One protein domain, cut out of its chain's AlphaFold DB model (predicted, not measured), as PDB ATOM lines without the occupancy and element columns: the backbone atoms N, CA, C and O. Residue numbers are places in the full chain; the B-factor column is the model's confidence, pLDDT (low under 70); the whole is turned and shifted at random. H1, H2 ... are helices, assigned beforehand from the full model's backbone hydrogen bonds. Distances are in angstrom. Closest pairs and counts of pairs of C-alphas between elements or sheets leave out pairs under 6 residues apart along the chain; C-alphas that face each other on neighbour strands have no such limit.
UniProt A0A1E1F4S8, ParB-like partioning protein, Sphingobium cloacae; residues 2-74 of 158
ATOM      1  N   SER A   2      -6.680   7.767  41.074       70.69
ATOM      2  CA  SER A   2      -6.369   8.273  42.425       70.69
ATOM      3  C   SER A   2      -4.975   7.815  42.867       70.69
ATOM      4  O   SER A   2      -4.573   6.694  42.552       70.69
ATOM      5  N   ALA A   3      -4.250   8.664  43.602       74.12
ATOM      6  CA  ALA A   3      -2.915   8.361  44.123       74.12
ATOM      7  C   ALA A   3      -2.868   7.058  44.912       74.12
ATOM      8  O   ALA A   3      -1.952   6.256  44.756       74.12
ATOM      9  N   ILE A   4      -3.914   6.822  45.697       75.69
ATOM     10  CA  ILE A   4      -4.061   5.616  46.499       75.69
ATOM     11  C   ILE A   4      -4.252   4.391  45.593       75.69
ATOM     12  O   ILE A   4      -3.611   3.378  45.835       75.69
ATOM     13  N   CYS A   5      -5.038   4.480  44.511       75.69
ATOM     14  CA  CYS A   5      -5.218   3.366  43.566       75.69
ATOM     15  C   CYS A   5      -3.899   2.959  42.905       75.69
ATOM     16  O   CYS A   5      -3.563   1.786  42.899       75.69
ATOM     17  N   LEU A   6      -3.110   3.926  42.428       82.50
ATOM     18  CA  LEU A   6      -1.818   3.635  41.803       82.50
ATOM     19  C   LEU A   6      -0.862   2.917  42.772       82.50
ATOM     20  O   LEU A   6      -0.166   1.977  42.390       82.50
ATOM     21  N   LEU A   7      -0.806   3.383  44.022       84.31
ATOM     22  CA  LEU A   7       0.027   2.770  45.055       84.31
ATOM     23  C   LEU A   7      -0.453   1.357  45.401       84.31
ATOM     24  O   LEU A   7       0.371   0.466  45.606       84.31
ATOM     25  N   LEU A   8      -1.770   1.146  45.428       77.38
ATOM     26  CA  LEU A   8      -2.387  -0.159  45.655       77.38
ATOM     27  C   LEU A   8      -2.072  -1.141  44.530       77.38
ATOM     28  O   LEU A   8      -1.566  -2.225  44.806       77.38
ATOM     29  N   ASP A   9      -2.282  -0.733  43.280       81.50
ATOM     30  CA  ASP A   9      -2.027  -1.558  42.095       81.50
ATOM     31  C   ASP A   9      -0.557  -2.008  42.023       81.50
ATOM     32  O   ASP A   9      -0.238  -3.061  41.475       81.50
ATOM     33  N   ARG A  10       0.358  -1.223  42.610       83.94
ATOM     34  CA  ARG A  10       1.800  -1.512  42.664       83.94
ATOM     35  C   ARG A  10       2.276  -2.174  43.958       83.94
ATOM     36  O   ARG A  10       3.481  -2.417  44.085       83.94
ATOM     37  N   GLY A  11       1.375  -2.458  44.901       82.31
ATOM     38  CA  GLY A  11       1.696  -3.094  46.182       82.31
ATOM     39  C   GLY A  11       2.599  -2.248  47.091       82.31
ATOM     40  O   GLY A  11       3.438  -2.794  47.807       82.31
ATOM     41  N   GLU A  12       2.473  -0.921  47.039       87.69
ATOM     42  CA  GLU A  12       3.345   0.054  47.713       87.69
ATOM     43  C   GLU A  12       2.966   0.310  49.182       87.69
ATOM     44  O   GLU A  12       2.761   1.449  49.607       87.69
ATOM     45  N   GLU A  13       2.875  -0.740  49.997       84.31
ATOM     46  CA  GLU A  13       2.382  -0.641  51.378       84.31
ATOM     47  C   GLU A  13       3.202   0.311  52.261       84.31
ATOM     48  O   GLU A  13       2.636   1.051  53.067       84.31
ATOM     49  N   LYS A  14       4.535   0.334  52.111       86.62
ATOM     50  CA  LYS A  14       5.415   1.246  52.866       86.62
ATOM     51  C   LYS A  14       5.138   2.715  52.556       86.62
ATOM     52  O   LYS A  14       5.123   3.534  53.476       86.62
ATOM     53  N   LEU A  15       4.896   3.043  51.285       88.12
ATOM     54  CA  LEU A  15       4.533   4.401  50.886       88.12
ATOM     55  C   LEU A  15       3.130   4.751  51.367       88.12
ATOM     56  O   LEU A  15       2.940   5.822  51.932       88.12
ATOM     57  N   ILE A  16       2.169   3.833  51.230       84.81
ATOM     58  CA  ILE A  16       0.803   4.042  51.722       84.81
ATOM     59  C   ILE A  16       0.812   4.313  53.231       84.81
ATOM     60  O   ILE A  16       0.233   5.296  53.684       84.81
ATOM     61  N   ALA A  17       1.540   3.511  54.011       82.62
ATOM     62  CA  ALA A  17       1.639   3.692  55.456       82.62
ATOM     63  C   ALA A  17       2.301   5.020  55.853       82.62
ATOM     64  O   ALA A  17       2.048   5.534  56.942       82.62
ATOM     65  N   ALA A  18       3.196   5.552  55.023       83.75
ATOM     66  CA  ALA A  18       3.842   6.837  55.254       83.75
ATOM     67  C   ALA A  18       2.944   8.024  54.878       83.75
ATOM     68  O   ALA A  18       2.963   9.039  55.578       83.75
ATOM     69  N   VAL A  19       2.129   7.873  53.830       84.25
ATOM     70  CA  VAL A  19       1.076   8.830  53.458       84.25
ATOM     71  C   VAL A  19       0.018   8.912  54.555       84.25
ATOM     72  O   VAL A  19      -0.310  10.008  55.000       84.25
ATOM     73  N   ASP A  20      -0.446   7.771  55.070       78.12
ATOM     74  CA  ASP A  20      -1.437   7.720  56.157       78.12
ATOM     75  C   ASP A  20      -0.923   8.377  57.451       78.12
ATOM     76  O   ASP A  20      -1.684   8.995  58.194       78.12
ATOM     77  N   ARG A  21       0.387   8.281  57.714       79.56
ATOM     78  CA  ARG A  21       1.049   8.941  58.852       79.56
ATOM     79  C   ARG A  21       1.320  10.434  58.630       79.56
ATOM     80  O   ARG A  21       1.828  11.080  59.541       79.56
ATOM     81  N   GLY A  22       1.034  10.971  57.443       78.56
ATOM     82  CA  GLY A  22       1.316  12.363  57.082       78.56
ATOM     83  C   GLY A  22       2.804  12.679  56.886       78.56
ATOM     84  O   GLY A  22       3.179  13.846  56.880       78.56
ATOM     85  N   VAL A  23       3.656  11.657  56.745       85.19
ATOM     86  CA  VAL A  23       5.110  11.824  56.557       85.19
ATOM     87  C   VAL A  23       5.451  12.122  55.098       85.19
ATOM     88  O   VAL A  23       6.374  12.884  54.831       85.19
ATOM     89  N   ILE A  24       4.718  11.512  54.161       84.88
ATOM     90  CA  ILE A  24       4.891  11.694  52.716       84.88
ATOM     91  C   ILE A  24       3.595  12.278  52.140       84.88
ATOM     92  O   ILE A  24       2.536  11.670  52.317       84.88
ATOM     93  N   PRO A  25       3.631  13.406  51.412       84.56
ATOM     94  CA  PRO A  25       2.479  13.851  50.637       84.56
ATOM     95  C   PRO A  25       2.096  12.824  49.559       84.56
ATOM     96  O   PRO A  25       2.954  12.282  48.868       84.56
ATOM     97  N   HIS A  26       0.800  12.572  49.369       82.81
ATOM     98  CA  HIS A  26       0.307  11.562  48.420       82.81
ATOM     99  C   HIS A  26       0.831  11.742  46.978       82.81
ATOM    100  O   HIS A  26       1.117  10.748  46.314       82.81
ATOM    101  N   THR A  27       1.001  12.983  46.508       83.50
ATOM    102  CA  THR A  27       1.582  13.299  45.189       83.50
ATOM    103  C   THR A  27       2.999  12.752  45.051       83.50
ATOM    104  O   THR A  27       3.307  12.048  44.096       83.50
ATOM    105  N   ILE A  28       3.818  12.962  46.078       85.94
ATOM    106  CA  ILE A  28       5.213  12.523  46.123       85.94
ATOM    107  C   ILE A  28       5.294  11.002  46.207       85.94
ATOM    108  O   ILE A  28       6.098  10.371  45.528       85.94
ATOM    109  N   ALA A  29       4.417  10.376  46.996       86.62
ATOM    110  CA  ALA A  29       4.331   8.921  47.034       86.62
ATOM    111  C   ALA A  29       4.030   8.332  45.643       86.62
ATOM    112  O   ALA A  29       4.623   7.317  45.273       86.62
ATOM    113  N   MET A  30       3.162   8.965  44.843       86.88
ATOM    114  CA  MET A  30       2.924   8.527  43.462       86.88
ATOM    115  C   MET A  30       4.158   8.665  42.576       86.88
ATOM    116  O   MET A  30       4.424   7.759  41.790       86.88
ATOM    117  N   GLU A  31       4.872   9.784  42.664       85.56
ATOM    118  CA  GLU A  31       6.083  10.028  41.876       85.56
ATOM    119  C   GLU A  31       7.149   8.980  42.191       85.56
ATOM    120  O   GLU A  31       7.630   8.310  41.284       85.56
ATOM    121  N   ILE A  32       7.400   8.711  43.476       86.25
ATOM    122  CA  ILE A  32       8.318   7.652  43.927       86.25
ATOM    123  C   ILE A  32       7.856   6.266  43.449       86.25
ATOM    124  O   ILE A  32       8.661   5.402  43.108       86.25
ATOM    125  N   ALA A  33       6.548   6.006  43.427       86.69
ATOM    126  CA  ALA A  33       6.021   4.747  42.912       86.69
ATOM    127  C   ALA A  33       6.134   4.615  41.387       86.69
ATOM    128  O   ALA A  33       6.055   3.489  40.893       86.69
ATOM    129  N   ARG A  34       6.268   5.723  40.640       85.31
ATOM    130  CA  ARG A  34       6.441   5.771  39.172       85.31
ATOM    131  C   ARG A  34       7.892   5.789  38.734       85.31
ATOM    132  O   ARG A  34       8.176   5.189  37.701       85.31
ATOM    133  N   ALA A  35       8.751   6.438  39.501       82.38
ATOM    134  CA  ALA A  35      10.171   6.519  39.242       82.38
ATOM    135  C   ALA A  35      10.813   5.124  39.261       82.38
ATOM    136  O   ALA A  35      10.487   4.278  40.102       82.38
ATOM    137  N   LYS A  36      11.743   4.892  38.332       72.50
ATOM    138  CA  LYS A  36      12.685   3.768  38.427       72.50
ATOM    139  C   LYS A  36      13.678   4.042  39.559       72.50
ATOM    140  O   LYS A  36      13.874   5.196  39.931       72.50
ATOM    141  N   ASP A  37      14.346   3.013  40.080       67.31
ATOM    142  CA  ASP A  37      15.199   3.136  41.279       67.31
ATOM    143  C   ASP A  37      16.280   4.238  41.179       67.31
ATOM    144  O   ASP A  37      16.633   4.839  42.192       67.31
ATOM    145  N   GLY A  38      16.751   4.566  39.967       68.19
ATOM    146  CA  GLY A  38      17.692   5.671  39.718       68.19
ATOM    147  C   GLY A  38      17.072   7.078  39.664       68.19
ATOM    148  O   GLY A  38      17.769   8.058  39.901       68.19
ATOM    149  N   GLU A  39      15.771   7.200  39.401       78.00
ATOM    150  CA  GLU A  39      15.061   8.479  39.215       78.00
ATOM    151  C   GLU A  39      14.445   9.008  40.524       78.00
ATOM    152  O   GLU A  39      14.089  10.181  40.630       78.00
ATOM    153  N   VAL A  40      14.338   8.165  41.558       79.94
ATOM    154  CA  VAL A  40      13.688   8.517  42.835       79.94
ATOM    155  C   VAL A  40      14.406   9.662  43.561       79.94
ATOM    156  O   VAL A  40      13.754  10.529  44.141       79.94
ATOM    157  N   GLN A  41      15.744   9.683  43.536       80.75
ATOM    158  CA  GLN A  41      16.523  10.757  44.167       80.75
ATOM    159  C   GLN A  41      16.334  12.091  43.446       80.75
ATOM    160  O   GLN A  41      16.241  13.131  44.095       80.75
ATOM    161  N   GLN A  42      16.223  12.052  42.118       82.38
ATOM    162  CA  GLN A  42      15.970  13.237  41.311       82.38
ATOM    163  C   GLN A  42      14.575  13.806  41.593       82.38
ATOM    164  O   GLN A  42      14.450  15.002  41.837       82.38
ATOM    165  N   ALA A  43      13.551  12.949  41.669       79.94
ATOM    166  CA  ALA A  43      12.196  13.362  42.039       79.94
ATOM    167  C   ALA A  43      12.138  13.988  43.447       79.94
ATOM    168  O   ALA A  43      11.472  14.998  43.662       79.94
ATOM    169  N   LEU A  44      12.877  13.431  44.412       82.00
ATOM    170  CA  LEU A  44      12.977  13.989  45.765       82.00
ATOM    171  C   LEU A  44      13.675  15.352  45.808       82.00
ATOM    172  O   LEU A  44      13.230  16.235  46.541       82.00
ATOM    173  N   ALA A  45      14.772  15.502  45.063       82.88
ATOM    174  CA  ALA A  45      15.512  16.755  44.975       82.88
ATOM    175  C   ALA A  45      14.637  17.852  44.360       82.88
ATOM    176  O   ALA A  45      14.481  18.917  44.953       82.88
ATOM    177  N   GLN A  46      13.966  17.539  43.251       83.56
ATOM    178  CA  GLN A  46      13.046  18.457  42.592       83.56
ATOM    179  C   GLN A  46      11.884  18.862  43.514       83.56
ATOM    180  O   GLN A  46      11.594  20.046  43.662       83.56
ATOM    181  N   ALA A  47      11.269  17.912  44.225       82.38
ATOM    182  CA  ALA A  47      10.185  18.210  45.163       82.38
ATOM    183  C   ALA A  47      10.619  19.099  46.346       82.38
ATOM    184  O   ALA A  47       9.808  19.841  46.910       82.38
ATOM    185  N   TYR A  48      11.891  19.029  46.744       83.06
ATOM    186  CA  TYR A  48      12.462  19.932  47.739       83.06
ATOM    187  C   TYR A  48      12.707  21.333  47.161       83.06
ATOM    188  O   TYR A  48      12.315  22.323  47.783       83.06
ATOM    189  N   GLU A  49      13.297  21.420  45.968       86.38
ATOM    190  CA  GLU A  49      13.560  22.682  45.261       86.38
ATOM    191  C   GLU A  49      12.267  23.458  44.972       86.38
ATOM    192  O   GLU A  49      12.188  24.665  45.210       86.38
ATOM    193  N   GLU A  50      11.210  22.751  44.570       86.31
ATOM    194  CA  GLU A  50       9.871  23.298  44.330       86.31
ATOM    195  C   GLU A  50       9.097  23.613  45.628       86.31
ATOM    196  O   GLU A  50       7.956  24.075  45.581       86.31
ATOM    197  N   LYS A  51       9.701  23.391  46.807       82.62
ATOM    198  CA  LYS A  51       9.091  23.576  48.140       82.62
ATOM    199  C   LYS A  51       7.822  22.745  48.368       82.62
ATOM    200  O   LYS A  51       7.036  23.053  49.266       82.62
ATOM    201  N   ALA A  52       7.632  21.666  47.610       79.56
ATOM    202  CA  ALA A  52       6.536  20.723  47.816       79.56
ATOM    203  C   ALA A  52       6.711  19.919  49.117       79.56
ATOM    204  O   ALA A  52       5.734  19.410  49.672       79.56
ATOM    205  N   ILE A  53       7.950  19.814  49.615       82.56
ATOM    206  CA  ILE A  53       8.305  19.077  50.829       82.56
ATOM    207  C   ILE A  53       9.348  19.866  51.638       82.56
ATOM    208  O   ILE A  53      10.375  20.265  51.089       82.56
ATOM    209  N   PRO A  54       9.158  20.064  52.955       81.69
ATOM    210  CA  PRO A  54      10.166  20.689  53.805       81.69
ATOM    211  C   PRO A  54      11.363  19.749  54.055       81.69
ATOM    212  O   PRO A  54      11.223  18.528  54.092       81.69
ATOM    213  N   GLY A  55      12.559  20.305  54.279       78.69
ATOM    214  CA  GLY A  55      13.805  19.519  54.382       78.69
ATOM    215  C   GLY A  55      13.810  18.450  55.487       78.69
ATOM    216  O   GLY A  55      14.404  17.383  55.330       78.69
ATOM    217  N   ASN A  56      13.083  18.682  56.582       79.81
ATOM    218  CA  ASN A  56      12.891  17.692  57.647       79.81
ATOM    219  C   ASN A  56      12.082  16.467  57.183       79.81
ATOM    220  O   ASN A  56      12.331  15.356  57.652       79.81
ATOM    221  N   GLN A  57      11.143  16.647  56.251       83.75
ATOM    222  CA  GLN A  57      10.428  15.542  55.627       83.75
ATOM    223  C   GLN A  57      11.340  14.806  54.646       83.75
ATOM    224  O   GLN A  57      11.385  13.586  54.730       83.75
ATOM    225  N   VAL A  58      12.151  15.488  53.825       85.75
ATOM    226  CA  VAL A  58      13.061  14.852  52.837       85.75
ATOM    227  C   VAL A  58      13.875  13.701  53.441       85.75
ATOM    228  O   VAL A  58      13.904  12.603  52.885       85.75
ATOM    229  N   LEU A  59      14.470  13.901  54.622       85.19
ATOM    230  CA  LEU A  59      15.230  12.856  55.322       85.19
ATOM    231  C   LEU A  59      14.358  11.665  55.750       85.19
ATOM    232  O   LEU A  59      14.774  10.508  55.635       85.19
ATOM    233  N   ALA A  60      13.143  11.930  56.233       86.56
ATOM    234  CA  ALA A  60      12.193  10.887  56.604       86.56
ATOM    235  C   ALA A  60      11.733  10.082  55.377       86.56
ATOM    236  O   ALA A  60      11.677   8.853  55.446       86.56
ATOM    237  N   ILE A  61      11.469  10.754  54.251       88.50
ATOM    238  CA  ILE A  61      11.089  10.113  52.986       88.50
ATOM    239  C   ILE A  61      12.240   9.256  52.453       88.50
ATOM    240  O   ILE A  61      12.022   8.093  52.111       88.50
ATOM    241  N   ARG A  62      13.473   9.775  52.468       87.69
ATOM    242  CA  ARG A  62      14.673   9.032  52.060       87.69
ATOM    243  C   ARG A  62      14.820   7.730  52.843       87.69
ATOM    244  O   ARG A  62      14.977   6.673  52.246       87.69
ATOM    245  N   LYS A  63      14.646   7.775  54.166       88.00
ATOM    246  CA  LYS A  63      14.694   6.573  55.010       88.00
ATOM    247  C   LYS A  63      13.630   5.536  54.631       88.00
ATOM    248  O   LYS A  63      13.886   4.337  54.712       88.00
ATOM    249  N   ILE A  64      12.437   5.980  54.235       88.38
ATOM    250  CA  ILE A  64      11.352   5.093  53.792       88.38
ATOM    251  C   ILE A  64      11.696   4.455  52.441       88.38
ATOM    252  O   ILE A  64      11.462   3.259  52.264       88.38
ATOM    253  N   ILE A  65      12.288   5.217  51.519       88.56
ATOM    254  CA  ILE A  65      12.764   4.713  50.222       88.56
ATOM    255  C   ILE A  65      13.896   3.709  50.410       88.56
ATOM    256  O   ILE A  65      13.828   2.619  49.857       88.56
ATOM    257  N   ASP A  66      14.885   4.011  51.247       88.06
ATOM    258  CA  ASP A  66      15.996   3.096  51.514       88.06
ATOM    259  C   ASP A  66      15.476   1.774  52.103       88.06
ATOM    260  O   ASP A  66      15.872   0.685  51.684       88.06
ATOM    261  N   GLN A  67      14.502   1.844  53.018       85.94
ATOM    262  CA  GLN A  67      13.813   0.659  53.536       85.94
ATOM    263  C   GLN A  67      13.016  -0.079  52.456       85.94
ATOM    264  O   GLN A  67      12.962  -1.310  52.472       85.94
ATOM    265  N   ARG A  68      12.368   0.634  51.532       86.19
ATOM    266  CA  ARG A  68      11.666   0.034  50.392       86.19
ATOM    267  C   ARG A  68      12.635  -0.682  49.446       86.19
ATOM    268  O   ARG A  68      12.337  -1.799  49.040       86.19
ATOM    269  N   ASN A  69      13.788  -0.093  49.149       85.75
ATOM    270  CA  ASN A  69      14.773  -0.653  48.223       85.75
ATOM    271  C   ASN A  69      15.487  -1.871  48.825       85.75
ATOM    272  O   ASN A  69      15.720  -2.860  48.141       85.75
ATOM    273  N   THR A  70      15.778  -1.834  50.128       85.88
ATOM    274  CA  THR A  70      16.473  -2.926  50.834       85.88
ATOM    275  C   THR A  70      15.582  -4.108  51.205       85.88
ATOM    276  O   THR A  70      16.057  -5.236  51.250       85.88
ATOM    277  N   SER A  71      14.299  -3.878  51.506       83.75
ATOM    278  CA  SER A  71      13.391  -4.926  52.014       83.75
ATOM    279  C   SER A  71      12.049  -5.005  51.278       83.75
ATOM    280  O   SER A  71      11.058  -5.500  51.814       83.75
ATOM    281  N   GLY A  72      11.991  -4.487  50.051       85.50
ATOM    282  CA  GLY A  72      10.814  -4.532  49.186       85.50
ATOM    283  C   GLY A  72       9.691  -3.567  49.584       85.50
ATOM    284  O   GLY A  72       9.783  -2.809  50.545       85.50
ATOM    285  N   LYS A  73       8.586  -3.591  48.836       86.31
ATOM    286  CA  LYS A  73       7.468  -2.629  48.957       86.31
ATOM    287  C   LYS A  73       6.526  -2.887  50.140       86.31
ATOM    288  O   LYS A  73       5.849  -1.974  50.614       86.31
ATOM    289  N   GLN A  74       6.515  -4.126  50.617       83.38
ATOM    290  CA  GLN A  74       5.623  -4.640  51.655       83.38
ATOM    291  C   GLN A  74       6.114  -4.261  53.057       83.38
ATOM    292  O   GLN A  74       7.323  -4.136  53.285       83.38
TER     293      GLN A  74
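AT A GLANCE: This is residues 2 to 74 of the 158 residues of the protein "ParB-like partioning protein" of Sphingobium cloacae (UniProt A0A1E1F4S8). What shape do the helices make? Five helices fold back and forth in two layers: H1, H3 and H4 make a row in one, and H2 and the long H5 run side by side in the other. H2 packs on both H1 and H3, while H4 and H5 meet only thinly, near the turn between them. What is it built of? The printed part has 73 residues, with five named helices in the order H1, H2, H3, H4, H5 and no named strand, and its class is all helix. How large is it? It is compact, with a radius of gyration of the C-alphas of 11.0 A, and spans 29 by 24 by 19 A.

HOW THE PARTS SIT: What does the longest helix touch? H5, residues 55 to 71, touches H2, residues 13 to 20, with residues 64 to 68 alone; the closest C-alphas, of Lys 14 and Arg 68, are 6.8 A apart, at a shallow tilt of 23 degrees, opposite ways. H5 only just touches H4, residues 40 to 49, with 3 pairs of C-alphas within 8 A, the closest being Tyr 48 and Gly 55 at 6.8 A; this hairpin has a shallow tilt of 7 degrees. What touches H3, residues 26 to 34? It forms hairpins with H2, closest C-alphas Val 19 and His 26 at 5.8 A, and with H4, closest C-alphas Ile 32 and Val 40 at 5.5 A. H1, residues 3 to 9, touches H3 the same way at a tilt of 37 degrees, only just steep, with the C-alphas of Ala 3 and Met 30 closest at 5.9 A. What else is there to see? H1 and H2 form a hairpin, closest C-alphas Leu 7 and Ile 16 at 6.8 A, H3 and H5 are near each other, and H1 is apart from H4 and H5. Every O i to N i+4 pair is within hydrogen-bond range in H1, H2, H3 and H4, and 11 of 13 in H5.

IN THESE COORDINATES: Where does H5 lie? It runs 24.6 A from C-alpha 55 at (13.805, 19.519, 54.382) to C-alpha 71 at (13.391, -4.926, 52.014). How long are the others? H4 measures 14.4 A, H3 12.5 A, H2 10.4 A and H1 10.2 A, the last beginning with C-alpha 3 at (-2.915, 8.361, 44.123).

THE WHOLE: How far does it reach? The two C-alphas farthest apart, of Glu 50 and Ser 71, are 29.5 A apart. Are there cuts or long links? The printed part has no cut, and the four links between the helices are tight. Where is confidence low? The mean pLDDT of the printed part is 82.8, and residues 37 to 38 are under 70.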